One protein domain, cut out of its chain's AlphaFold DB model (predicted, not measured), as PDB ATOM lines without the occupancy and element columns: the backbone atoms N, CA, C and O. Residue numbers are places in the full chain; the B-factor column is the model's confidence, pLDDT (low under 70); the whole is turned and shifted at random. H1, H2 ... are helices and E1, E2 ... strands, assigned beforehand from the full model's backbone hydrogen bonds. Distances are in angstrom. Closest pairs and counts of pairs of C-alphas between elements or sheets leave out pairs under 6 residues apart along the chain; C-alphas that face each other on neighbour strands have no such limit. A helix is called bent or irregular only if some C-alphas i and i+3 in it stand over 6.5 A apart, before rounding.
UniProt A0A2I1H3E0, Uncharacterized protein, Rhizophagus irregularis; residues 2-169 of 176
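What this domain is: This is residues 2 to 169 of the 176 residues of an uncharacterized protein of Rhizophagus irregularis (UniProt A0A2I1H3E0). A long helical arm ends in a small head: residues 2 to 51 of H1 stick out free, and the end of H1 packs on a four-stranded sheet. In the head, H4 and the end of H1 lie side by side over the sheet, while H3 only grazes it. The 168 printed residues, of mixed class, hold four named helices and four named strands in the order H1 E1 E2 E3 H2 H3 E4 H4, and the mixed sheet has the order E1, E2, E3, E4, parallel between E3 and E4 and otherwise antiparallel. The whole is extended, with a radius of gyration of the C-alphas of 30.5 A and spans of 114 by 32 by 24 A, and the arm makes the length.

How they stand to each other: H1, residues 2 to 71, is on the sheet with its residues 56 to 71. E1, residues 76 to 79, E2, residues 89 to 93, and E3, residues 98 to 103, form a meander, each strand the antiparallel neighbour of the one before, in two hairpins. N 76 and O 92 are 2.8 A apart, and N 93 and O 98 are 2.8 A apart, both within hydrogen-bond range. The C-alphas of Gln 60 in H1 and Val 102 in E3 are their closest, 6.0 A apart. H2, residues 105 to 108, is not on the sheet. H3, residues 118 to 137, only grazes the sheet with its residues 131 to 136. E4, residues 141 to 146, is parallel to E3 at 22 degrees, with N 143 and O 99 at 2.8 A; E3, H2, H3 and E4 make a strand-helix-strand unit, two parallel neighbour strands with helices between, whose crossover is right-handed. H4, residues 151 to 169, is on the sheet at a height of 10.0 A, over E4 and along the strands, at 6 degrees to E4 on the local plane. H1 and H4 are on one face of the sheet, which gives two layers. They touch through residues 63 to 71 and 151 to 159 alone, closest at the C-alphas of Ala 67 and Ile 155, 6.8 A apart, and run the same way at a shallow tilt of 34 degrees, only just short of steep. H1 and H3 are apart. In H1, H3 and H4 every O i to N i+4 pair is within hydrogen-bond range; H2 is too short for one.

Where its parts are: H1 begins at C-alpha 2 (-64.778, -37.429, -80.294) and is 103.0 A long. H3 is 28.7 A long and H4 27.2 A, ending at C-alpha 169 (-41.196, -42.678, 30.505).

The domain as a whole: The C-alphas of Ile 2 and Gln 168 are the farthest apart, 113.7 A. The printed part has no cut and no long link. The pLDDT is under 70 at residues 105 to 116 and 148 to 149.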
ATOM      1  N   ILE A   2     -64.400 -36.324 -81.206       76.50
ATOM      2  CA  ILE A   2     -64.778 -37.429 -80.294       76.50
ATOM      3  C   ILE A   2     -63.584 -38.302 -79.848       76.50
ATOM      4  O   ILE A   2     -63.334 -38.429 -78.653       76.50
ATOM      5  N   PHE A   3     -62.748 -38.769 -80.781       78.94
ATOM      6  CA  PHE A   3     -61.590 -39.640 -80.488       78.94
ATOM      7  C   PHE A   3     -60.572 -39.037 -79.490       78.94
ATOM      8  O   PHE A   3     -59.929 -39.733 -78.702       78.94
ATOM      9  N   LYS A   4     -60.425 -37.702 -79.493       85.81
ATOM     10  CA  LYS A   4     -59.531 -36.973 -78.576       85.81
ATOM     11  C   LYS A   4     -60.101 -36.911 -77.153       85.81
ATOM     12  O   LYS A   4     -59.329 -36.876 -76.196       85.81
ATOM     13  N   LEU A   5     -61.427 -36.886 -77.014       87.19
ATOM     14  CA  LEU A   5     -62.111 -36.883 -75.720       87.19
ATOM     15  C   LEU A   5     -62.052 -38.268 -75.067       87.19
ATOM     16  O   LEU A   5     -61.651 -38.360 -73.911       87.19
ATOM     17  N   GLU A   6     -62.316 -39.338 -75.817       90.12
ATOM     18  CA  GLU A   6     -62.236 -40.726 -75.323       90.12
ATOM     19  C   GLU A   6     -60.832 -41.081 -74.808       90.12
ATOM     20  O   GLU A   6     -60.671 -41.638 -73.721       90.12
ATOM     21  N   SER A   7     -59.788 -40.673 -75.539       90.06
ATOM     22  CA  SER A   7     -58.393 -40.860 -75.116       90.06
ATOM     23  C   SER A   7     -58.063 -40.119 -73.810       90.06
ATOM     24  O   SER A   7     -57.342 -40.645 -72.956       90.06
ATOM     25  N   ARG A   8     -58.612 -38.909 -73.608       91.81
ATOM     26  CA  ARG A   8     -58.447 -38.150 -72.354       91.81
ATOM     27  C   ARG A   8     -59.199 -38.802 -71.195       91.81
ATOM     28  O   ARG A   8     -58.619 -38.901 -70.119       91.81
ATOM     29  N   ILE A   9     -60.424 -39.282 -71.415       93.31
ATOM     30  CA  ILE A   9     -61.216 -39.994 -70.398       93.31
ATOM     31  C   ILE A   9     -60.459 -41.233 -69.913       93.31
ATOM     32  O   ILE A   9     -60.213 -41.363 -68.718       93.31
ATOM     33  N   LYS A  10     -59.957 -42.069 -70.830       93.06
ATOM     34  CA  LYS A  10     -59.206 -43.285 -70.475       93.06
ATOM     35  C   LYS A  10     -57.938 -42.995 -69.661       93.06
ATOM     36  O   LYS A  10     -57.596 -43.747 -68.749       93.06
ATOM     37  N   LYS A  11     -57.231 -41.900 -69.969       92.19
ATOM     38  CA  LYS A  11     -56.064 -41.448 -69.187       92.19
ATOM     39  C   LYS A  11     -56.455 -41.003 -67.778       92.19
ATOM     40  O   LYS A  11     -55.767 -41.367 -66.829       92.19
ATOM     41  N   LEU A  12     -57.547 -40.251 -67.643       93.06
ATOM     42  CA  LEU A  12     -58.058 -39.799 -66.346       93.06
ATOM     43  C   LEU A  12     -58.552 -40.970 -65.490       93.06
ATOM     44  O   LEU A  12     -58.241 -41.028 -64.305       93.06
ATOM     45  N   GLU A  13     -59.255 -41.936 -66.083       93.38
ATOM     46  CA  GLU A  13     -59.700 -43.151 -65.392       93.38
ATOM     47  C   GLU A  13     -58.527 -43.989 -64.885       93.38
ATOM     48  O   GLU A  13     -58.573 -44.490 -63.763       93.38
ATOM     49  N   LYS A  14     -57.468 -44.132 -65.692       92.75
ATOM     50  CA  LYS A  14     -56.245 -44.815 -65.260       92.75
ATOM     51  C   LYS A  14     -55.579 -44.072 -64.099       92.75
ATOM     52  O   LYS A  14     -55.317 -44.695 -63.079       92.75
ATOM     53  N   GLY A  15     -55.392 -42.756 -64.225       92.19
ATOM     54  CA  GLY A  15     -54.806 -41.936 -63.161       92.19
ATOM     55  C   GLY A  15     -55.589 -42.030 -61.850       92.19
ATOM     56  O   GLY A  15     -54.993 -42.211 -60.797       92.19
ATOM     57  N   ARG A  16     -56.927 -42.018 -61.915       93.88
ATOM     58  CA  ARG A  16     -57.786 -42.215 -60.741       93.88
ATOM     59  C   ARG A  16     -57.559 -43.577 -60.081       93.88
ATOM     60  O   ARG A  16     -57.408 -43.629 -58.868       93.88
ATOM     61  N   LYS A  17     -57.506 -44.662 -60.863       92.31
ATOM     62  CA  LYS A  17     -57.256 -46.017 -60.336       92.31
ATOM     63  C   LYS A  17     -55.888 -46.129 -59.663       92.31
ATOM     64  O   LYS A  17     -55.792 -46.756 -58.612       92.31
ATOM     65  N   ASP A  18     -54.862 -45.515 -60.249       92.62
ATOM     66  CA  ASP A  18     -53.510 -45.503 -59.687       92.62
ATOM     67  C   ASP A  18     -53.489 -44.736 -58.347       92.62
ATOM     68  O   ASP A  18     -52.983 -45.252 -57.350       92.62
ATOM     69  N   THR A  19     -54.141 -43.566 -58.277       93.81
ATOM     70  CA  THR A  19     -54.298 -42.789 -57.033       93.81
ATOM     71  C   THR A  19     -55.105 -43.534 -55.966       93.81
ATOM     72  O   THR A  19     -54.728 -43.531 -54.796       93.81
ATOM     73  N   ASP A  20     -56.197 -44.202 -56.340       94.44
ATOM     74  CA  ASP A  20     -57.014 -44.981 -55.403       94.44
ATOM     75  C   ASP A  20     -56.209 -46.148 -54.805       94.44
ATOM     76  O   ASP A  20     -56.267 -46.393 -53.598       94.44
ATOM     77  N   ALA A  21     -55.395 -46.832 -55.617       93.38
ATOM     78  CA  ALA A  21     -54.519 -47.906 -55.150       93.38
ATOM     79  C   ALA A  21     -53.430 -47.401 -54.186       93.38
ATOM     80  O   ALA A  21     -53.131 -48.062 -53.188       93.38
ATOM     81  N   GLU A  22     -52.846 -46.236 -54.460       95.19
ATOM     82  CA  GLU A  22     -51.847 -45.604 -53.593       95.19
ATOM     83  C   GLU A  22     -52.463 -45.137 -52.265       95.19
ATOM     84  O   GLU A  22     -51.927 -45.423 -51.192       95.19
ATOM     85  N   ASN A  23     -53.664 -44.556 -52.308       95.25
ATOM     86  CA  ASN A  23     -54.425 -44.198 -51.112       95.25
ATOM     87  C   ASN A  23     -54.727 -45.419 -50.233       95.25
ATOM     88  O   ASN A  23     -54.558 -45.351 -49.016       95.25
ATOM     89  N   ILE A  24     -55.134 -46.551 -50.822       96.25
ATOM     90  CA  ILE A  24     -55.375 -47.797 -50.073       96.25
ATOM     91  C   ILE A  24     -54.099 -48.255 -49.355       96.25
ATOM     92  O   ILE A  24     -54.159 -48.603 -48.174       96.25
ATOM     93  N   LYS A  25     -52.940 -48.214 -50.027       96.62
ATOM     94  CA  LYS A  25     -51.649 -48.551 -49.403       96.62
ATOM     95  C   LYS A  25     -51.348 -47.641 -48.214       96.62
ATOM     96  O   LYS A  25     -51.028 -48.147 -47.139       96.62
ATOM     97  N   HIS A  26     -51.528 -46.331 -48.371       96.50
ATOM     98  CA  HIS A  26     -51.340 -45.381 -47.274       96.50
ATOM     99  C   HIS A  26     -52.287 -45.645 -46.100       96.50
ATOM    100  O   HIS A  26     -51.864 -45.574 -44.947       96.50
ATOM    101  N   TYR A  27     -53.552 -45.996 -46.349       96.50
ATOM    102  CA  TYR A  27     -54.490 -46.333 -45.274       96.50
ATOM    103  C   TYR A  27     -54.061 -47.569 -44.480       96.50
ATOM    104  O   TYR A  27     -54.156 -47.557 -43.248       96.50
ATOM    105  N   ILE A  28     -53.570 -48.610 -45.159       96.88
ATOM    106  CA  ILE A  28     -53.046 -49.817 -44.506       96.88
ATOM    107  C   ILE A  28     -51.839 -49.451 -43.636       96.88
ATOM    108  O   ILE A  28     -51.816 -49.772 -42.448       96.88
ATOM    109  N   GLU A  29     -50.887 -48.698 -44.186       97.75
ATOM    110  CA  GLU A  29     -49.690 -48.264 -43.461       97.75
ATOM    111  C   GLU A  29     -50.037 -47.407 -42.232       97.75
ATOM    112  O   GLU A  29     -49.516 -47.631 -41.138       97.75
ATOM    113  N   ILE A  30     -50.993 -46.478 -42.358       97.44
ATOM    114  CA  ILE A  30     -51.500 -45.677 -41.234       97.44
ATOM    115  C   ILE A  30     -52.094 -46.576 -40.147       97.44
ATOM    116  O   ILE A  30     -51.888 -46.319 -38.956       97.44
ATOM    117  N   TYR A  31     -52.849 -47.610 -40.519       97.25
ATOM    118  CA  TYR A  31     -53.454 -48.527 -39.557       97.25
ATOM    119  C   TYR A  31     -52.390 -49.340 -38.808       97.25
ATOM    120  O   TYR A  31     -52.426 -49.428 -37.576       97.25
ATOM    121  N   GLU A  32     -51.387 -49.849 -39.521       97.38
ATOM    122  CA  GLU A  32     -50.251 -50.553 -38.925       97.38
ATOM    123  C   GLU A  32     -49.438 -49.651 -37.992       97.38
ATOM    124  O   GLU A  32     -49.097 -50.047 -36.872       97.38
ATOM    125  N   LEU A  33     -49.162 -48.411 -38.406       97.81
ATOM    126  CA  LEU A  33     -48.471 -47.424 -37.580       97.81
ATOM    127  C   LEU A  33     -49.275 -47.090 -36.322       97.81
ATOM    128  O   LEU A  33     -48.708 -47.051 -35.229       97.81
ATOM    129  N   LYS A  34     -50.598 -46.919 -36.427       97.69
ATOM    130  CA  LYS A  34     -51.473 -46.706 -35.261       97.69
ATOM    131  C   LYS A  34     -51.401 -47.875 -34.279       97.69
ATOM    132  O   LYS A  34     -51.293 -47.639 -33.074       97.69
ATOM    133  N   ALA A  35     -51.407 -49.114 -34.771       97.00
ATOM    134  CA  ALA A  35     -51.267 -50.301 -33.932       97.00
ATOM    135  C   ALA A  35     -49.897 -50.347 -33.227       97.00
ATOM    136  O   ALA A  35     -49.833 -50.569 -32.013       97.00
ATOM    137  N   LYS A  36     -48.808 -50.053 -33.950       97.88
ATOM    138  CA  LYS A  36     -47.446 -49.970 -33.391       97.88
ATOM    139  C   LYS A  36     -47.336 -48.881 -32.322       97.88
ATOM    140  O   LYS A  36     -46.829 -49.146 -31.235       97.88
ATOM    141  N   VAL A  37     -47.876 -47.686 -32.570       97.06
ATOM    142  CA  VAL A  37     -47.903 -46.581 -31.593       97.06
ATOM    143  C   VAL A  37     -48.707 -46.959 -30.350       97.06
ATOM    144  O   VAL A  37     -48.281 -46.668 -29.233       97.06
ATOM    145  N   ALA A  38     -49.856 -47.619 -30.510       96.50
ATOM    146  CA  ALA A  38     -50.652 -48.085 -29.380       96.50
ATOM    147  C   ALA A  38     -49.883 -49.098 -28.519       96.50
ATOM    148  O   ALA A  38     -49.933 -49.001 -27.293       96.50
ATOM    149  N   LYS A  39     -49.140 -50.021 -29.144       97.25
ATOM    150  CA  LYS A  39     -48.274 -50.975 -28.441       97.25
ATOM    151  C   LYS A  39     -47.142 -50.262 -27.695       97.25
ATOM    152  O   LYS A  39     -47.069 -50.381 -26.480       97.25
ATOM    153  N   LEU A  40     -46.372 -49.416 -28.381       97.06
ATOM    154  CA  LEU A  40     -45.273 -48.651 -27.777       97.06
ATOM    155  C   LEU A  40     -45.733 -47.796 -26.589       97.06
ATOM    156  O   LEU A  40     -45.035 -47.688 -25.585       97.06
ATOM    157  N   ARG A  41     -46.932 -47.204 -26.661       95.44
ATOM    158  CA  ARG A  41     -47.512 -46.457 -25.535       95.44
ATOM    159  C   ARG A  41     -47.769 -47.335 -24.309       95.44
ATOM    160  O   ARG A  41     -47.612 -46.842 -23.194       95.44
ATOM    161  N   ARG A  42     -48.188 -48.593 -24.489       93.44
ATOM    162  CA  ARG A  42     -48.360 -49.535 -23.371       93.44
ATOM    163  C   ARG A  42     -47.008 -49.884 -22.762       93.44
ATOM    164  O   ARG A  42     -46.854 -49.696 -21.559       93.44
ATOM    165  N   ASP A  43     -46.037 -50.246 -23.595       95.31
ATOM    166  CA  ASP A  43     -44.692 -50.639 -23.160       95.31
ATOM    167  C   ASP A  43     -44.003 -49.499 -22.383       95.31
ATOM    168  O   ASP A  43     -43.467 -49.703 -21.296       95.31
ATOM    169  N   ILE A  44     -44.104 -48.253 -22.868       93.62
ATOM    170  CA  ILE A  44     -43.581 -47.068 -22.164       93.62
ATOM    171  C   ILE A  44     -44.239 -46.888 -20.790       93.62
ATOM    172  O   ILE A  44     -43.568 -46.513 -19.828       93.62
ATOM    173  N   ASN A  45     -45.551 -47.106 -20.684       86.25
ATOM    174  CA  ASN A  45     -46.249 -46.966 -19.408       86.25
ATOM    175  C   ASN A  45     -45.832 -48.052 -18.410       86.25
ATOM    176  O   ASN A  45     -45.714 -47.763 -17.222       86.25
ATOM    177  N   GLU A  46     -45.603 -49.277 -18.877       89.50
ATOM    178  CA  GLU A  46     -45.121 -50.383 -18.049       89.50
ATOM    179  C   GLU A  46     -43.691 -50.134 -17.556       89.50
ATOM    180  O   GLU A  46     -43.448 -50.155 -16.349       89.50
ATOM    181  N   LEU A  47     -42.783 -49.736 -18.452       89.75
ATOM    182  CA  LEU A  47     -41.405 -49.374 -18.105       89.75
ATOM    183  C   LEU A  47     -41.333 -48.213 -17.103       89.75
ATOM    184  O   LEU A  47     -40.486 -48.207 -16.208       89.75
ATOM    185  N   LYS A  48     -42.227 -47.222 -17.220       85.56
ATOM    186  CA  LYS A  48     -42.322 -46.124 -16.246       85.56
ATOM    187  C   LYS A  48     -42.721 -46.627 -14.861       85.56
ATOM    188  O   LYS A  48     -42.058 -46.265 -13.894       85.56
ATOM    189  N   LYS A  49     -43.743 -47.488 -14.774       81.25
ATOM    190  CA  LYS A  49     -44.171 -48.095 -13.504       81.25
ATOM    191  C   LYS A  49     -43.051 -48.908 -12.859       81.25
ATOM    192  O   LYS A  49     -42.819 -48.781 -11.663       81.25
ATOM    193  N   GLU A  50     -42.331 -49.705 -13.646       80.94
ATOM    194  CA  GLU A  50     -41.211 -50.509 -13.147       80.94
ATOM    195  C   GLU A  50     -40.030 -49.636 -12.687       80.94
ATOM    196  O   GLU A  50     -39.383 -49.909 -11.675       80.94
ATOM    197  N   SER A  51     -39.740 -48.549 -13.407       80.38
ATOM    198  CA  SER A  51     -38.704 -47.592 -13.003       80.38
ATOM    199  C   SER A  51     -39.052 -46.891 -11.687       80.38
ATOM    200  O   SER A  51     -38.178 -46.707 -10.837       80.38
ATOM    201  N   GLU A  52     -40.317 -46.509 -11.502       80.56
ATOM    202  CA  GLU A  52     -40.813 -45.896 -10.268       80.56
ATOM    203  C   GLU A  52     -40.756 -46.878  -9.093       80.56
ATOM    204  O   GLU A  52     -40.155 -46.547  -8.071       80.56
ATOM    205  N   SER A  53     -41.245 -48.112  -9.255       77.81
ATOM    206  CA  SER A  53     -41.204 -49.120  -8.186       77.81
ATOM    207  C   SER A  53     -39.771 -49.444  -7.741       77.81
ATOM    208  O   SER A  53     -39.493 -49.530  -6.543       77.81
ATOM    209  N   LYS A  54     -38.817 -49.530  -8.680       83.38
ATOM    210  CA  LYS A  54     -37.388 -49.709  -8.368       83.38
ATOM    211  C   LYS A  54     -36.816 -48.543  -7.557       83.38
ATOM    212  O   LYS A  54     -36.037 -48.768  -6.628       83.38
ATOM    213  N   LYS A  55     -37.183 -47.299  -7.889       83.19
ATOM    214  CA  LYS A  55     -36.762 -46.111  -7.123       83.19
ATOM    215  C   LYS A  55     -37.357 -46.121  -5.718       83.19
ATOM    216  O   LYS A  55     -36.622 -45.853  -4.769       83.19
ATOM    217  N   ASN A  56     -38.630 -46.487  -5.587       81.81
ATOM    218  CA  ASN A  56     -39.335 -46.539  -4.308       81.81
ATOM    219  C   ASN A  56     -38.715 -47.587  -3.386       81.81
ATOM    220  O   ASN A  56     -38.321 -47.248  -2.273       81.81
ATOM    221  N   ARG A  57     -38.472 -48.805  -3.887       85.38
ATOM    222  CA  ARG A  57     -37.779 -49.855  -3.126       85.38
ATOM    223  C   ARG A  57     -36.398 -49.397  -2.655       85.38
ATOM    224  O   ARG A  57     -36.071 -49.516  -1.481       85.38
ATOM    225  N   LYS A  58     -35.594 -48.795  -3.543       88.12
ATOM    226  CA  LYS A  58     -34.264 -48.266  -3.182       88.12
ATOM    227  C   LYS A  58     -34.344 -47.182  -2.101       88.12
ATOM    228  O   LYS A  58     -33.456 -47.093  -1.257       88.12
ATOM    229  N   PHE A  59     -35.371 -46.341  -2.142       87.31
ATOM    230  CA  PHE A  59     -35.594 -45.290  -1.154       87.31
ATOM    231  C   PHE A  59     -36.055 -45.851   0.196       87.31
ATOM    232  O   PHE A  59     -35.507 -45.467   1.228       87.31
ATOM    233  N   GLN A  60     -36.987 -46.804   0.187       89.25
ATOM    234  CA  GLN A  60     -37.457 -47.515   1.374       89.25
ATOM    235  C   GLN A  60     -36.292 -48.211   2.086       89.25
ATOM    236  O   GLN A  60     -36.058 -47.959   3.266       89.25
ATOM    237  N   THR A  61     -35.468 -48.966   1.350       91.69
ATOM    238  CA  THR A  61     -34.265 -49.615   1.897       91.69
ATOM    239  C   THR A  61     -33.314 -48.610   2.554       91.69
ATOM    240  O   THR A  61     -32.801 -48.872   3.637       91.69
ATOM    241  N   LYS A  62     -33.106 -47.432   1.948       91.69
ATOM    242  CA  LYS A  62     -32.279 -46.375   2.553       91.69
ATOM    243  C   LYS A  62     -32.875 -45.833   3.854       91.69
ATOM    244  O   LYS A  62     -32.130 -45.611   4.800       91.69
ATOM    245  N   CYS A  63     -34.190 -45.620   3.913       91.19
ATOM    246  CA  CYS A  63     -34.855 -45.150   5.131       91.19
ATOM    247  C   CYS A  63     -34.712 -46.161   6.272       91.19
ATOM    248  O   CYS A  63     -34.380 -45.772   7.392       91.19
ATOM    249  N   ILE A  64     -34.913 -47.445   5.966       93.12
ATOM    250  CA  ILE A  64     -34.758 -48.552   6.916       93.12
ATOM    251  C   ILE A  64     -33.319 -48.599   7.439       93.12
ATOM    252  O   ILE A  64     -33.121 -48.643   8.650       93.12
ATOM    253  N   GLN A  65     -32.324 -48.513   6.552       94.06
ATOM    254  CA  GLN A  65     -30.907 -48.532   6.928       94.06
ATOM    255  C   GLN A  65     -30.536 -47.372   7.866       94.06
ATOM    256  O   GLN A  65     -29.925 -47.596   8.905       94.06
ATOM    257  N   ILE A  66     -30.964 -46.147   7.545       92.00
ATOM    258  CA  ILE A  66     -30.722 -44.968   8.392       92.00
ATOM    259  C   ILE A  66     -31.370 -45.157   9.771       92.00
ATOM    260  O   ILE A  66     -30.746 -44.892  10.798       92.00
ATOM    261  N   ALA A  67     -32.623 -45.617   9.819       92.50
ATOM    262  CA  ALA A  67     -33.327 -45.839  11.080       92.50
ATOM    263  C   ALA A  67     -32.650 -46.926  11.932       92.50
ATOM    264  O   ALA A  67     -32.456 -46.718  13.129       92.50
ATOM    265  N   LYS A  68     -32.221 -48.028  11.305       94.81
ATOM    266  CA  LYS A  68     -31.446 -49.108  11.927       94.81
ATOM    267  C   LYS A  68     -30.162 -48.597  12.574       94.81
ATOM    268  O   LYS A  68     -29.908 -48.909  13.733       94.81
ATOM    269  N   GLU A  69     -29.386 -47.778  11.868       93.94
ATOM    270  CA  GLU A  69     -28.138 -47.205  12.392       93.94
ATOM    271  C   GLU A  69     -28.381 -46.283  13.594       93.94
ATOM    272  O   GLU A  69     -27.656 -46.342  14.585       93.94
ATOM    273  N   ILE A  70     -29.430 -45.457  13.552       91.62
ATOM    274  CA  ILE A  70     -29.744 -44.512  14.636       91.62
ATOM    275  C   ILE A  70     -30.297 -45.231  15.876       91.62
ATOM    276  O   ILE A  70     -29.999 -44.846  17.012       91.62
ATOM    277  N   LEU A  71     -31.141 -46.244  15.672       91.38
ATOM    278  CA  LEU A  71     -31.769 -47.008  16.753       91.38
ATOM    279  C   LEU A  71     -30.840 -48.083  17.323       91.38
ATOM    280  O   LEU A  71     -31.018 -48.472  18.482       91.38
ATOM    281  N   ASN A  72     -29.831 -48.491  16.547       93.31
ATOM    282  CA  ASN A  72     -28.964 -49.635  16.810       93.31
ATOM    283  C   ASN A  72     -29.787 -50.908  17.070       93.31
ATOM    284  O   ASN A  72     -29.617 -51.586  18.084       93.31
ATOM    285  N   GLU A  73     -30.744 -51.166  16.179       92.88
ATOM    286  CA  GLU A  73     -31.722 -52.251  16.271       92.88
ATOM    287  C   GLU A  73     -32.046 -52.786  14.871       92.88
ATOM    288  O   GLU A  73     -32.216 -52.007  13.933       92.88
ATOM    289  N   GLU A  74     -32.152 -54.110  14.738       95.69
ATOM    290  CA  GLU A  74     -32.634 -54.747  13.511       95.69
ATOM    291  C   GLU A  74     -34.164 -54.648  13.420       95.69
ATOM    292  O   GLU A  74     -34.851 -55.106  14.337       95.69
ATOM    293  N   PRO A  75     -34.721 -54.077  12.339       95.69
ATOM    294  CA  PRO A  75     -36.161 -54.013  12.164       95.69
ATOM    295  C   PRO A  75     -36.742 -55.335  11.661       95.69
ATOM    296  O   PRO A  75     -36.113 -56.068  10.898       95.69
ATOM    297  N   ILE A  76     -38.012 -55.568  11.978       94.19
ATOM    298  CA  ILE A  76     -38.854 -56.537  11.275       94.19
ATOM    299  C   ILE A  76     -39.376 -55.856  10.006       94.19
ATOM    300  O   ILE A  76     -40.101 -54.866  10.097       94.19
ATOM    301  N   ILE A  77     -38.981 -56.350   8.835       93.12
ATOM    302  CA  ILE A  77     -39.358 -55.799   7.521       93.12
ATOM    303  C   ILE A  77     -40.680 -56.427   7.058       93.12
ATOM    304  O   ILE A  77     -40.900 -57.610   7.314       93.12
ATOM    305  N   GLU A  78     -41.536 -55.653   6.379       89.19
ATOM    306  CA  GLU A  78     -42.839 -56.112   5.853       89.19
ATOM    307  C   GLU A  78     -43.697 -56.784   6.949       89.19
ATOM    308  O   GLU A  78     -44.280 -57.859   6.787       89.19
ATOM    309  N   TYR A  79     -43.740 -56.158   8.128       89.06
ATOM    310  CA  TYR A  79     -44.353 -56.743   9.315       89.06
ATOM    311  C   TYR A  79     -45.887 -56.715   9.221       89.06
ATOM    312  O   TYR A  79     -46.498 -55.654   9.078       89.06
ATOM    313  N   ARG A  80     -46.515 -57.894   9.338       88.75
ATOM    314  CA  ARG A  80     -47.977 -58.104   9.273       88.75
ATOM    315  C   ARG A  80     -48.540 -58.745  10.550       88.75
ATOM    316  O   ARG A  80     -48.965 -59.901  10.524       88.75
ATOM    317  N   PRO A  81     -48.528 -58.042  11.688       86.06
ATOM    318  CA  PRO A  81     -49.117 -58.541  12.921       86.06
ATOM    319  C   PRO A  81     -50.630 -58.751  12.804       86.06
ATOM    320  O   PRO A  81     -51.331 -58.018  12.103       86.06
ATOM    321  N   SER A  82     -51.151 -59.711  13.568       86.81
ATOM    322  CA  SER A  82     -52.588 -60.012  13.645       86.81
ATOM    323  C   SER A  82     -53.424 -58.795  14.058       86.81
ATOM    324  O   SER A  82     -54.480 -58.565  13.474       86.81
ATOM    325  N   PHE A  83     -52.924 -57.964  14.984       83.19
ATOM    326  CA  PHE A  83     -53.612 -56.749  15.447       83.19
ATOM    327  C   PHE A  83     -53.767 -55.670  14.363       83.19
ATOM    328  O   PHE A  83     -54.583 -54.763  14.509       83.19
ATOM    329  N   LEU A  84     -53.022 -55.764  13.254       82.88
ATOM    330  CA  LEU A  84     -53.180 -54.872  12.107       82.88
ATOM    331  C   LEU A  84     -54.266 -55.328  11.128       82.88
ATOM    332  O   LEU A  84     -54.438 -54.686  10.095       82.88
ATOM    333  N   ASN A  85     -55.022 -56.395  11.423       84.06
ATOM    334  CA  ASN A  85     -56.147 -56.867  10.602       84.06
ATOM    335  C   ASN A  85     -55.783 -57.027   9.111       84.06
ATOM    336  O   ASN A  85     -56.543 -56.655   8.216       84.06
ATOM    337  N   GLY A  86     -54.585 -57.556   8.845       83.44
ATOM    338  CA  GLY A  86     -54.064 -57.761   7.491       83.44
ATOM    339  C   GLY A  86     -53.382 -56.544   6.857       83.44
ATOM    340  O   GLY A  86     -53.011 -56.616   5.685       83.44
ATOM    341  N   LEU A  87     -53.195 -55.440   7.590       83.31
ATOM    342  CA  LEU A  87     -52.347 -54.322   7.164       83.31
ATOM    343  C   LEU A  87     -50.861 -54.646   7.406       83.31
ATOM    344  O   LEU A  87     -50.509 -55.375   8.331       83.31
ATOM    345  N   GLU A  88     -49.997 -54.090   6.557       87.25
ATOM    346  CA  GLU A  88     -48.540 -54.276   6.591       87.25
ATOM    347  C   GLU A  88     -47.831 -52.975   6.968       87.25
ATOM    348  O   GLU A  88     -48.280 -51.898   6.562       87.25
ATOM    349  N   LEU A  89     -46.736 -53.110   7.717       88.19
ATOM    350  CA  LEU A  89     -45.731 -52.089   7.998       88.19
ATOM    351  C   LEU A  89     -44.478 -52.310   7.152       88.19
ATOM    352  O   LEU A  89     -43.987 -53.436   7.094       88.19
ATOM    353  N   ASP A  90     -43.885 -51.243   6.608       90.81
ATOM    354  CA  ASP A  90     -42.622 -51.361   5.863       90.81
ATOM    355  C   ASP A  90     -41.483 -51.883   6.748       90.81
ATOM    356  O   ASP A  90     -40.727 -52.774   6.355       90.81
ATOM    357  N   ALA A  91     -41.350 -51.320   7.951       94.44
ATOM    358  CA  ALA A  91     -40.403 -51.782   8.954       94.44
ATOM    359  C   ALA A  91     -40.879 -51.458  10.374       94.44
ATOM    360  O   ALA A  91     -41.488 -50.416  10.624       94.44
ATOM    361  N   PHE A  92     -40.552 -52.332  11.321       94.44
ATOM    362  CA  PHE A  92     -40.930 -52.191  12.721       94.44
ATOM    363  C   PHE A  92     -39.744 -52.437  13.658       94.44
ATOM    364  O   PHE A  92     -39.070 -53.459  13.563       94.44
ATOM    365  N   PHE A  93     -39.508 -51.498  14.573       93.56
ATOM    366  CA  PHE A  93     -38.456 -51.532  15.587       93.56
ATOM    367  C   PHE A  93     -39.095 -51.784  16.953       93.56
ATOM    368  O   PHE A  93     -39.715 -50.891  17.542       93.56
ATOM    369  N   GLN A  94     -38.982 -53.018  17.430       91.06
ATOM    370  CA  GLN A  94     -39.721 -53.534  18.576       91.06
ATOM    371  C   GLN A  94     -39.325 -52.861  19.895       91.06
ATOM    372  O   GLN A  94     -40.193 -52.563  20.716       91.06
ATOM    373  N   LYS A  95     -38.038 -52.580  20.120       88.81
ATOM    374  CA  LYS A  95     -37.544 -52.011  21.384       88.81
ATOM    375  C   LYS A  95     -38.133 -50.633  21.656       88.81
ATOM    376  O   LYS A  95     -38.488 -50.330  22.793       88.81
ATOM    377  N   TYR A  96     -38.221 -49.805  20.621       88.75
ATOM    378  CA  TYR A  96     -38.749 -48.444  20.729       88.75
ATOM    379  C   TYR A  96     -40.212 -48.333  20.303       88.75
ATOM    380  O   TYR A  96     -40.752 -47.230  20.328       88.75
ATOM    381  N   GLN A  97     -40.840 -49.448  19.910       91.00
ATOM    382  CA  GLN A  97     -42.203 -49.488  19.381       91.00
ATOM    383  C   GLN A  97     -42.390 -48.512  18.211       91.00
ATOM    384  O   GLN A  97     -43.357 -47.760  18.169       91.00
ATOM    385  N   ILE A  98     -41.439 -48.472  17.270       92.06
ATOM    386  CA  ILE A  98     -41.483 -47.554  16.122       92.06
ATOM    387  C   ILE A  98     -41.905 -48.312  14.866       92.06
ATOM    388  O   ILE A  98     -41.214 -49.227  14.426       92.06
ATOM    389  N   ALA A  99     -42.989 -47.864  14.238       92.62
ATOM    390  CA  ALA A  99     -43.360 -48.238  12.880       92.62
ATOM    391  C   ALA A  99     -42.799 -47.210  11.889       92.62
ATOM    392  O   ALA A  99     -43.120 -46.025  11.970       92.62
ATOM    393  N   LEU A 100     -41.969 -47.650  10.948       92.19
ATOM    394  CA  LEU A 100     -41.491 -46.846   9.829       92.19
ATOM    395  C   LEU A 100     -42.390 -47.111   8.619       92.19
ATOM    396  O   LEU A 100     -42.557 -48.259   8.223       92.19
ATOM    397  N   GLU A 101     -42.938 -46.046   8.039       90.12
ATOM    398  CA  GLU A 101     -43.788 -46.083   6.842       90.12
ATOM    399  C   GLU A 101     -43.254 -45.065   5.831       90.12
ATOM    400  O   GLU A 101     -43.072 -43.878   6.137       90.12
ATOM    401  N   VAL A 102     -42.961 -45.530   4.624       87.44
ATOM    402  CA  VAL A 102     -42.341 -44.766   3.547       87.44
ATOM    403  C   VAL A 102     -43.416 -44.400   2.538       87.44
ATOM    404  O   VAL A 102     -43.851 -45.204   1.721       87.44
ATOM    405  N   GLN A 103     -43.837 -43.141   2.569       78.62
ATOM    406  CA  GLN A 103     -44.888 -42.658   1.686       78.62
ATOM    407  C   GLN A 103     -44.328 -42.160   0.361       78.62
ATOM    408  O   GLN A 103     -43.454 -41.286   0.283       78.62
ATOM    409  N   GLU A 104     -44.903 -42.689  -0.711       70.69
ATOM    410  CA  GLU A 104     -44.573 -42.273  -2.062       70.69
ATOM    411  C   GLU A 104     -45.097 -40.859  -2.354       70.69
ATOM    412  O   GLU A 104     -46.185 -40.459  -1.929       70.69
ATOM    413  N   ALA A 105     -44.362 -40.098  -3.172       62.34
ATOM    414  CA  ALA A 105     -44.791 -38.771  -3.627       62.34
ATOM    415  C   ALA A 105     -46.133 -38.800  -4.390       62.34
ATOM    416  O   ALA A 105     -46.834 -37.786  -4.457       62.34
ATOM    417  N   GLN A 106     -46.517 -39.964  -4.923       58.53
ATOM    418  CA  GLN A 106     -47.807 -40.195  -5.575       58.53
ATOM    419  C   GLN A 106     -48.996 -40.026  -4.613       58.53
ATOM    420  O   GLN A 106     -50.056 -39.582  -5.046       58.53
ATOM    421  N   HIS A 107     -48.814 -40.268  -3.307       52.28
ATOM    422  CA  HIS A 107     -49.830 -39.968  -2.291       52.28
ATOM    423  C   HIS A 107     -49.986 -38.463  -2.036       52.28
ATOM    424  O   HIS A 107     -51.047 -38.018  -1.613       52.28
ATOM    425  N   ARG A 108     -48.943 -37.661  -2.298       50.31
ATOM    426  CA  ARG A 108     -48.957 -36.203  -2.091       50.31
ATOM    427  C   ARG A 108     -49.695 -35.483  -3.213       50.31
ATOM    428  O   ARG A 108     -50.433 -34.528  -2.988       50.31
ATOM    429  N   LEU A 109     -49.485 -35.955  -4.438       50.19
ATOM    430  CA  LEU A 109     -50.151 -35.458  -5.628       50.19
ATOM    431  C   LEU A 109     -51.462 -36.222  -5.801       50.19
ATOM    432  O   LEU A 109     -51.566 -37.097  -6.660       50.19
ATOM    433  N   HIS A 110     -52.482 -35.837  -5.026       48.56
ATOM    434  CA  HIS A 110     -53.902 -36.135  -5.268       48.56
ATOM    435  C   HIS A 110     -54.380 -35.539  -6.610       48.56
ATOM    436  O   HIS A 110     -55.382 -34.833  -6.690       48.56
ATOM    437  N   SER A 111     -53.640 -35.762  -7.695       45.06
ATOM    438  CA  SER A 111     -54.069 -35.376  -9.022       45.06
ATOM    439  C   SER A 111     -55.100 -36.398  -9.481       45.06
ATOM    440  O   SER A 111     -54.862 -37.609  -9.503       45.06
ATOM    441  N   THR A 112     -56.239 -35.883  -9.920       46.62
ATOM    442  CA  THR A 112     -57.325 -36.588 -10.618       46.62
ATOM    443  C   THR A 112     -56.861 -37.409 -11.834       46.62
ATOM    444  O   THR A 112     -57.646 -38.126 -12.449       46.62
ATOM    445  N   ARG A 113     -55.574 -37.325 -12.198       48.72
ATOM    446  CA  ARG A 113     -54.950 -38.015 -13.324       48.72
ATOM    447  C   ARG A 113     -54.623 -39.486 -13.039       48.72
ATOM    448  O   ARG A 113     -54.616 -40.272 -13.983       48.72
ATOM    449  N   TRP A 114     -54.375 -39.860 -11.779       47.47
ATOM    450  CA  TRP A 114     -54.040 -41.243 -11.392       47.47
ATOM    451  C   TRP A 114     -55.240 -42.012 -10.844       47.47
ATOM    452  O   TRP A 114     -55.505 -43.138 -11.267       47.47
ATOM    453  N   TYR A 115     -56.020 -41.379  -9.969       54.19
ATOM    454  CA  TYR A 115     -57.278 -41.933  -9.488       54.19
ATOM    455  C   TYR A 115     -58.425 -41.344 -10.299       54.19
ATOM    456  O   TYR A 115     -58.884 -40.237 -10.040       54.19
ATOM    457  N   LYS A 116     -58.905 -42.113 -11.282       59.31
ATOM    458  CA  LYS A 116     -60.142 -41.793 -12.014       59.31
ATOM    459  C   LYS A 116     -61.395 -41.878 -11.129       59.31
ATOM    460  O   LYS A 116     -62.463 -41.468 -11.562       59.31
ATOM    461  N   ASP A 117     -61.268 -42.441  -9.925       71.75
ATOM    462  CA  ASP A 117     -62.375 -42.821  -9.052       71.75
ATOM    463  C   ASP A 117     -62.216 -42.215  -7.647       71.75
ATOM    464  O   ASP A 117     -61.277 -42.530  -6.911       71.75
ATOM    465  N   ILE A 118     -63.169 -41.358  -7.275       76.19
ATOM    466  CA  ILE A 118     -63.247 -40.689  -5.969       76.19
ATOM    467  C   ILE A 118     -63.436 -41.707  -4.835       76.19
ATOM    468  O   ILE A 118     -62.968 -41.479  -3.718       76.19
ATOM    469  N   LYS A 119     -64.084 -42.848  -5.102       80.75
ATOM    470  CA  LYS A 119     -64.300 -43.898  -4.103       80.75
ATOM    471  C   LYS A 119     -62.975 -44.512  -3.659       80.75
ATOM    472  O   LYS A 119     -62.703 -44.562  -2.467       80.75
ATOM    473  N   LYS A 120     -62.094 -44.834  -4.612       75.25
ATOM    474  CA  LYS A 120     -60.749 -45.361  -4.320       75.25
ATOM    475  C   LYS A 120     -59.906 -44.396  -3.490       75.25
ATOM    476  O   LYS A 120     -59.181 -44.832  -2.604       75.25
ATOM    477  N   LEU A 121     -60.020 -43.090  -3.747       74.00
ATOM    478  CA  LEU A 121     -59.342 -42.072  -2.938       74.00
ATOM    479  C   LEU A 121     -59.842 -42.071  -1.489       74.00
ATOM    480  O   LEU A 121     -59.029 -42.045  -0.566       74.00
ATOM    481  N   LYS A 122     -61.164 -42.126  -1.284       80.31
ATOM    482  CA  LYS A 122     -61.753 -42.225   0.060       80.31
ATOM    483  C   LYS A 122     -61.327 -43.507   0.771       80.31
ATOM    484  O   LYS A 122     -60.991 -43.447   1.948       80.31
ATOM    485  N   ASP A 123     -61.297 -44.634   0.066       82.06
ATOM    486  CA  ASP A 123     -60.908 -45.923   0.643       82.06
ATOM    487  C   ASP A 123     -59.445 -45.918   1.116       82.06
ATOM    488  O   ASP A 123     -59.155 -46.395   2.211       82.06
ATOM    489  N   ILE A 124     -58.531 -45.310   0.348       77.31
ATOM    490  CA  ILE A 124     -57.123 -45.147   0.748       77.31
ATOM    491  C   ILE A 124     -57.008 -44.230   1.966       77.31
ATOM    492  O   ILE A 124     -56.370 -44.599   2.947       77.31
ATOM    493  N   ALA A 125     -57.676 -43.072   1.949       78.19
ATOM    494  CA  ALA A 125     -57.651 -42.149   3.082       78.19
ATOM    495  C   ALA A 125     -58.211 -42.790   4.365       78.19
ATOM    496  O   ALA A 125     -57.670 -42.588   5.454       78.19
ATOM    497  N   ASN A 126     -59.270 -43.593   4.242       83.56
ATOM    498  CA  ASN A 126     -59.837 -44.347   5.357       83.56
ATOM    499  C   ASN A 126     -58.867 -45.419   5.865       83.56
ATOM    500  O   ASN A 126     -58.711 -45.551   7.077       83.56
ATOM    501  N   ARG A 127     -58.183 -46.141   4.970       81.19
ATOM    502  CA  ARG A 127     -57.165 -47.136   5.337       81.19
ATOM    503  C   ARG A 127     -55.985 -46.495   6.072       81.19
ATOM    504  O   ARG A 127     -55.587 -46.997   7.118       81.19
ATOM    505  N   ASP A 128     -55.472 -45.368   5.583       80.56
ATOM    506  CA  ASP A 128     -54.372 -44.636   6.230       80.56
ATOM    507  C   ASP A 128     -54.787 -44.110   7.612       80.56
ATOM    508  O   ASP A 128     -54.023 -44.170   8.577       80.56
ATOM    509  N   ARG A 129     -56.033 -43.636   7.741       84.25
ATOM    510  CA  ARG A 129     -56.600 -43.233   9.034       84.25
ATOM    511  C   ARG A 129     -56.712 -44.416   9.996       84.25
ATOM    512  O   ARG A 129     -56.325 -44.273  11.150       84.25
ATOM    513  N   GLN A 130     -57.211 -45.564   9.532       84.06
ATOM    514  CA  GLN A 130     -57.316 -46.785  10.336       84.06
ATOM    515  C   GLN A 130     -55.946 -47.244  10.836       84.06
ATOM    516  O   GLN A 130     -55.806 -47.492  12.030       84.06
ATOM    517  N   LYS A 131     -54.927 -47.272   9.963       81.88
ATOM    518  CA  LYS A 131     -53.537 -47.569  10.346       81.88
ATOM    519  C   LYS A 131     -53.080 -46.690  11.511       81.88
ATOM    520  O   LYS A 131     -52.636 -47.202  12.533       81.88
ATOM    521  N   ARG A 132     -53.253 -45.367  11.391       84.88
ATOM    522  CA  ARG A 132     -52.856 -44.408  12.438       84.88
ATOM    523  C   ARG A 132     -53.574 -44.632  13.764       84.88
ATOM    524  O   ARG A 132     -52.920 -44.542  14.798       84.88
ATOM    525  N   CYS A 133     -54.876 -44.918  13.736       86.31
ATOM    526  CA  CYS A 133     -55.627 -45.248  14.948       86.31
ATOM    527  C   CYS A 133     -55.063 -46.509  15.609       86.31
ATOM    528  O   CYS A 133     -54.710 -46.461  16.780       86.31
ATOM    529  N   ILE A 134     -54.857 -47.585  14.843       85.31
ATOM    530  CA  ILE A 134     -54.332 -48.841  15.390       85.31
ATOM    531  C   ILE A 134     -52.942 -48.639  16.009       85.31
ATOM    532  O   ILE A 134     -52.687 -49.150  17.096       85.31
ATOM    533  N   TYR A 135     -52.046 -47.876  15.375       85.75
ATOM    534  CA  TYR A 135     -50.732 -47.600  15.972       85.75
ATOM    535  C   TYR A 135     -50.851 -46.862  17.304       85.75
ATOM    536  O   TYR A 135     -50.195 -47.248  18.266       85.75
ATOM    537  N   GLN A 136     -51.703 -45.838  17.376       83.38
ATOM    538  CA  GLN A 136     -51.917 -45.076  18.607       83.38
ATOM    539  C   GLN A 136     -52.489 -45.948  19.725       83.38
ATOM    540  O   GLN A 136     -51.964 -45.917  20.836       83.38
ATOM    541  N   ASP A 137     -53.497 -46.762  19.415       86.38
ATOM    542  CA  ASP A 137     -54.154 -47.646  20.384       86.38
ATOM    543  C   ASP A 137     -53.194 -48.713  20.936       86.38
ATOM    544  O   ASP A 137     -53.336 -49.147  22.076       86.38
ATOM    545  N   ASN A 138     -52.181 -49.098  20.153       85.12
ATOM    546  CA  ASN A 138     -51.152 -50.056  20.556       85.12
ATOM    547  C   ASN A 138     -49.876 -49.388  21.099       85.12
ATOM    548  O   ASN A 138     -48.900 -50.079  21.343       85.12
ATOM    549  N   GLY A 139     -49.823 -48.064  21.284       87.00
ATOM    550  CA  GLY A 139     -48.609 -47.391  21.781       87.00
ATOM    551  C   GLY A 139     -47.422 -47.427  20.805       87.00
ATOM    552  O   GLY A 139     -46.269 -47.289  21.209       87.00
ATOM    553  N   ILE A 140     -47.696 -47.606  19.511       89.38
ATOM    554  CA  ILE A 140     -46.699 -47.629  18.440       89.38
ATOM    555  C   ILE A 140     -46.475 -46.205  17.923       89.38
ATOM    556  O   ILE A 140     -47.389 -45.518  17.454       89.38
ATOM    557  N   PHE A 141     -45.223 -45.759  17.940       90.31
ATOM    558  CA  PHE A 141     -44.800 -44.498  17.352       90.31
ATOM    559  C   PHE A 141     -44.684 -44.622  15.834       90.31
ATOM    560  O   PHE A 141     -43.830 -45.335  15.310       90.31
ATOM    561  N   LEU A 142     -45.505 -43.864  15.110       89.81
ATOM    562  CA  LEU A 142     -45.456 -43.819  13.653       89.81
ATOM    563  C   LEU A 142     -44.403 -42.819  13.143       89.81
ATOM    564  O   LEU A 142     -44.473 -41.614  13.410       89.81
ATOM    565  N   LEU A 143     -43.465 -43.305  12.334       90.12
ATOM    566  CA  LEU A 143     -42.464 -42.529  11.613       90.12
ATOM    567  C   LEU A 143     -42.768 -42.523  10.108       90.12
ATOM    568  O   LEU A 143     -42.284 -43.353   9.349       90.12
ATOM    569  N   GLU A 144     -43.541 -41.529   9.675       88.19
ATOM    570  CA  GLU A 144     -43.917 -41.325   8.266       88.19
ATOM    571  C   GLU A 144     -42.844 -40.546   7.477       88.19
ATOM    572  O   GLU A 144     -42.637 -39.346   7.709       88.19
ATOM    573  N   VAL A 145     -42.160 -41.184   6.527       86.62
ATOM    574  CA  VAL A 145     -41.081 -40.573   5.731       86.62
ATOM    575  C   VAL A 145     -41.525 -40.351   4.287       86.62
ATOM    576  O   VAL A 145     -41.968 -41.268   3.613       86.62
ATOM    577  N   TRP A 146     -41.347 -39.123   3.798       83.00
ATOM    578  CA  TRP A 146     -41.749 -38.713   2.448       83.00
ATOM    579  C   TRP A 146     -40.538 -38.575   1.517       83.00
ATOM    580  O   TRP A 146     -39.478 -38.111   1.947       83.00
ATOM    581  N   TYR A 147     -40.725 -38.916   0.235       72.94
ATOM    582  CA  TYR A 147     -39.670 -38.956  -0.795       72.94
ATOM    583  C   TYR A 147     -38.921 -37.630  -1.029       72.94
ATOM    584  O   TYR A 147     -37.778 -37.614  -1.477       72.94
ATOM    585  N   ASP A 148     -39.549 -36.495  -0.729       67.50
ATOM    586  CA  ASP A 148     -39.097 -35.160  -1.130       67.50
ATOM    587  C   ASP A 148     -38.208 -34.440  -0.108       67.50
ATOM    588  O   ASP A 148     -37.873 -33.267  -0.293       67.50
ATOM    589  N   LYS A 149     -37.811 -35.112   0.976       65.19
ATOM    590  CA  LYS A 149     -37.081 -34.464   2.069       65.19
ATOM    591  C   LYS A 149     -35.663 -35.003   2.241       65.19
ATOM    592  O   LYS A 149     -35.378 -36.154   1.930       65.19
ATOM    593  N   LYS A 150     -34.769 -34.172   2.799       78.44
ATOM    594  CA  LYS A 150     -33.429 -34.600   3.244       78.44
ATOM    595  C   LYS A 150     -33.576 -35.654   4.348       78.44
ATOM    596  O   LYS A 150     -33.755 -35.311   5.519       78.44
ATOM    597  N   LEU A 151     -33.545 -36.917   3.929       79.31
ATOM    598  CA  LEU A 151     -33.912 -38.094   4.715       79.31
ATOM    599  C   LEU A 151     -33.219 -38.161   6.067       79.31
ATOM    600  O   LEU A 151     -33.886 -38.220   7.098       79.31
ATOM    601  N   GLU A 152     -31.892 -38.096   6.046       77.44
ATOM    602  CA  GLU A 152     -31.048 -38.273   7.225       77.44
ATOM    603  C   GLU A 152     -31.424 -37.292   8.332       77.44
ATOM    604  O   GLU A 152     -31.659 -37.694   9.468       77.44
ATOM    605  N   ILE A 153     -31.586 -36.010   7.995       81.56
ATOM    606  CA  ILE A 153     -31.899 -34.961   8.972       81.56
ATOM    607  C   ILE A 153     -33.268 -35.204   9.619       81.56
ATOM    608  O   ILE A 153     -33.438 -34.992  10.820       81.56
ATOM    609  N   ILE A 154     -34.266 -35.617   8.839       84.19
ATOM    610  CA  ILE A 154     -35.646 -35.740   9.329       84.19
ATOM    611  C   ILE A 154     -35.852 -37.020  10.116       84.19
ATOM    612  O   ILE A 154     -36.449 -36.960  11.194       84.19
ATOM    613  N   ILE A 155     -35.352 -38.142   9.599       85.88
ATOM    614  CA  ILE A 155     -35.394 -39.427  10.295       85.88
ATOM    615  C   ILE A 155     -34.664 -39.278  11.631       85.88
ATOM    616  O   ILE A 155     -35.259 -39.537  12.674       85.88
ATOM    617  N   SER A 156     -33.451 -38.710  11.623       86.81
ATOM    618  CA  SER A 156     -32.666 -38.485  12.842       86.81
ATOM    619  C   SER A 156     -33.390 -37.627  13.867       86.81
ATOM    620  O   SER A 156     -33.534 -38.039  15.016       86.81
ATOM    621  N   LYS A 157     -33.909 -36.455  13.476       89.00
ATOM    622  CA  LYS A 157     -34.610 -35.561  14.414       89.00
ATOM    623  C   LYS A 157     -35.836 -36.219  15.044       89.00
ATOM    624  O   LYS A 157     -36.089 -36.029  16.232       89.00
ATOM    625  N   ARG A 158     -36.613 -36.969  14.259       90.38
ATOM    626  CA  ARG A 158     -37.837 -37.617  14.745       90.38
ATOM    627  C   ARG A 158     -37.531 -38.806  15.644       90.38
ATOM    628  O   ARG A 158     -38.098 -38.880  16.730       90.38
ATOM    629  N   ILE A 159     -36.597 -39.665  15.241       89.62
ATOM    630  CA  ILE A 159     -36.160 -40.798  16.057       89.62
ATOM    631  C   ILE A 159     -35.577 -40.312  17.382       89.62
ATOM    632  O   ILE A 159     -35.973 -40.804  18.431       89.62
ATOM    633  N   GLN A 160     -34.704 -39.299  17.373       89.38
ATOM    634  CA  GLN A 160     -34.140 -38.748  18.609       89.38
ATOM    635  C   GLN A 160     -35.219 -38.207  19.552       89.38
ATOM    636  O   GLN A 160     -35.092 -38.346  20.766       89.38
ATOM    637  N   LYS A 161     -36.286 -37.601  19.015       89.12
ATOM    638  CA  LYS A 161     -37.416 -37.132  19.824       89.12
ATOM    639  C   LYS A 161     -38.165 -38.297  20.478       89.12
ATOM    640  O   LYS A 161     -38.470 -38.209  21.662       89.12
ATOM    641  N   ILE A 162     -38.425 -39.370  19.728       86.25
ATOM    642  CA  ILE A 162     -39.091 -40.574  20.246       86.25
ATOM    643  C   ILE A 162     -38.207 -41.260  21.289       86.25
ATOM    644  O   ILE A 162     -38.668 -41.534  22.388       86.25
ATOM    645  N   LYS A 163     -36.919 -41.452  20.990       84.94
ATOM    646  CA  LYS A 163     -35.955 -42.073  21.901       84.94
ATOM    647  C   LYS A 163     -35.888 -41.341  23.241       84.94
ATOM    648  O   LYS A 163     -36.075 -41.963  24.274       84.94
ATOM    649  N   LYS A 164     -35.752 -40.007  23.217       85.75
ATOM    650  CA  LYS A 164     -35.786 -39.183  24.437       85.75
ATOM    651  C   LYS A 164     -37.070 -39.372  25.247       85.75
ATOM    652  O   LYS A 164     -37.009 -39.345  26.466       85.75
ATOM    653  N   PHE A 165     -38.211 -39.536  24.583       83.81
ATOM    654  CA  PHE A 165     -39.485 -39.772  25.257       83.81
ATOM    655  C   PHE A 165     -39.544 -41.171  25.891       83.81
ATOM    656  O   PHE A 165     -39.878 -41.293  27.064       83.81
ATOM    657  N   VAL A 166     -39.159 -42.215  25.152       81.56
ATOM    658  CA  VAL A 166     -39.127 -43.603  25.652       81.56
ATOM    659  C   VAL A 166     -38.150 -43.749  26.821       81.56
ATOM    660  O   VAL A 166     -38.490 -44.369  27.825       81.56
ATOM    661  N   ASP A 167     -36.974 -43.125  26.738       80.44
ATOM    662  CA  ASP A 167     -35.967 -43.157  27.804       80.44
ATOM    663  C   ASP A 167     -36.450 -42.446  29.089       80.44
ATOM    664  O   ASP A 167     -36.031 -42.808  30.185       80.44
ATOM    665  N   GLN A 168     -37.341 -41.449  28.977       78.81
ATOM    666  CA  GLN A 168     -37.902 -40.712  30.122       78.81
ATOM    667  C   GLN A 168     -39.074 -41.432  30.798       78.81
ATOM    668  O   GLN A 168     -39.220 -41.347  32.016       78.81
ATOM    669  N   VAL A 169     -39.933 -42.092  30.019       73.31
ATOM    670  CA  VAL A 169     -41.196 -42.678  30.505       73.31
ATOM    671  C   VAL A 169     -41.072 -44.195  30.741       73.31
ATOM    672  O   VAL A 169     -41.922 -44.797  31.392       73.31
TER     673      VAL A 169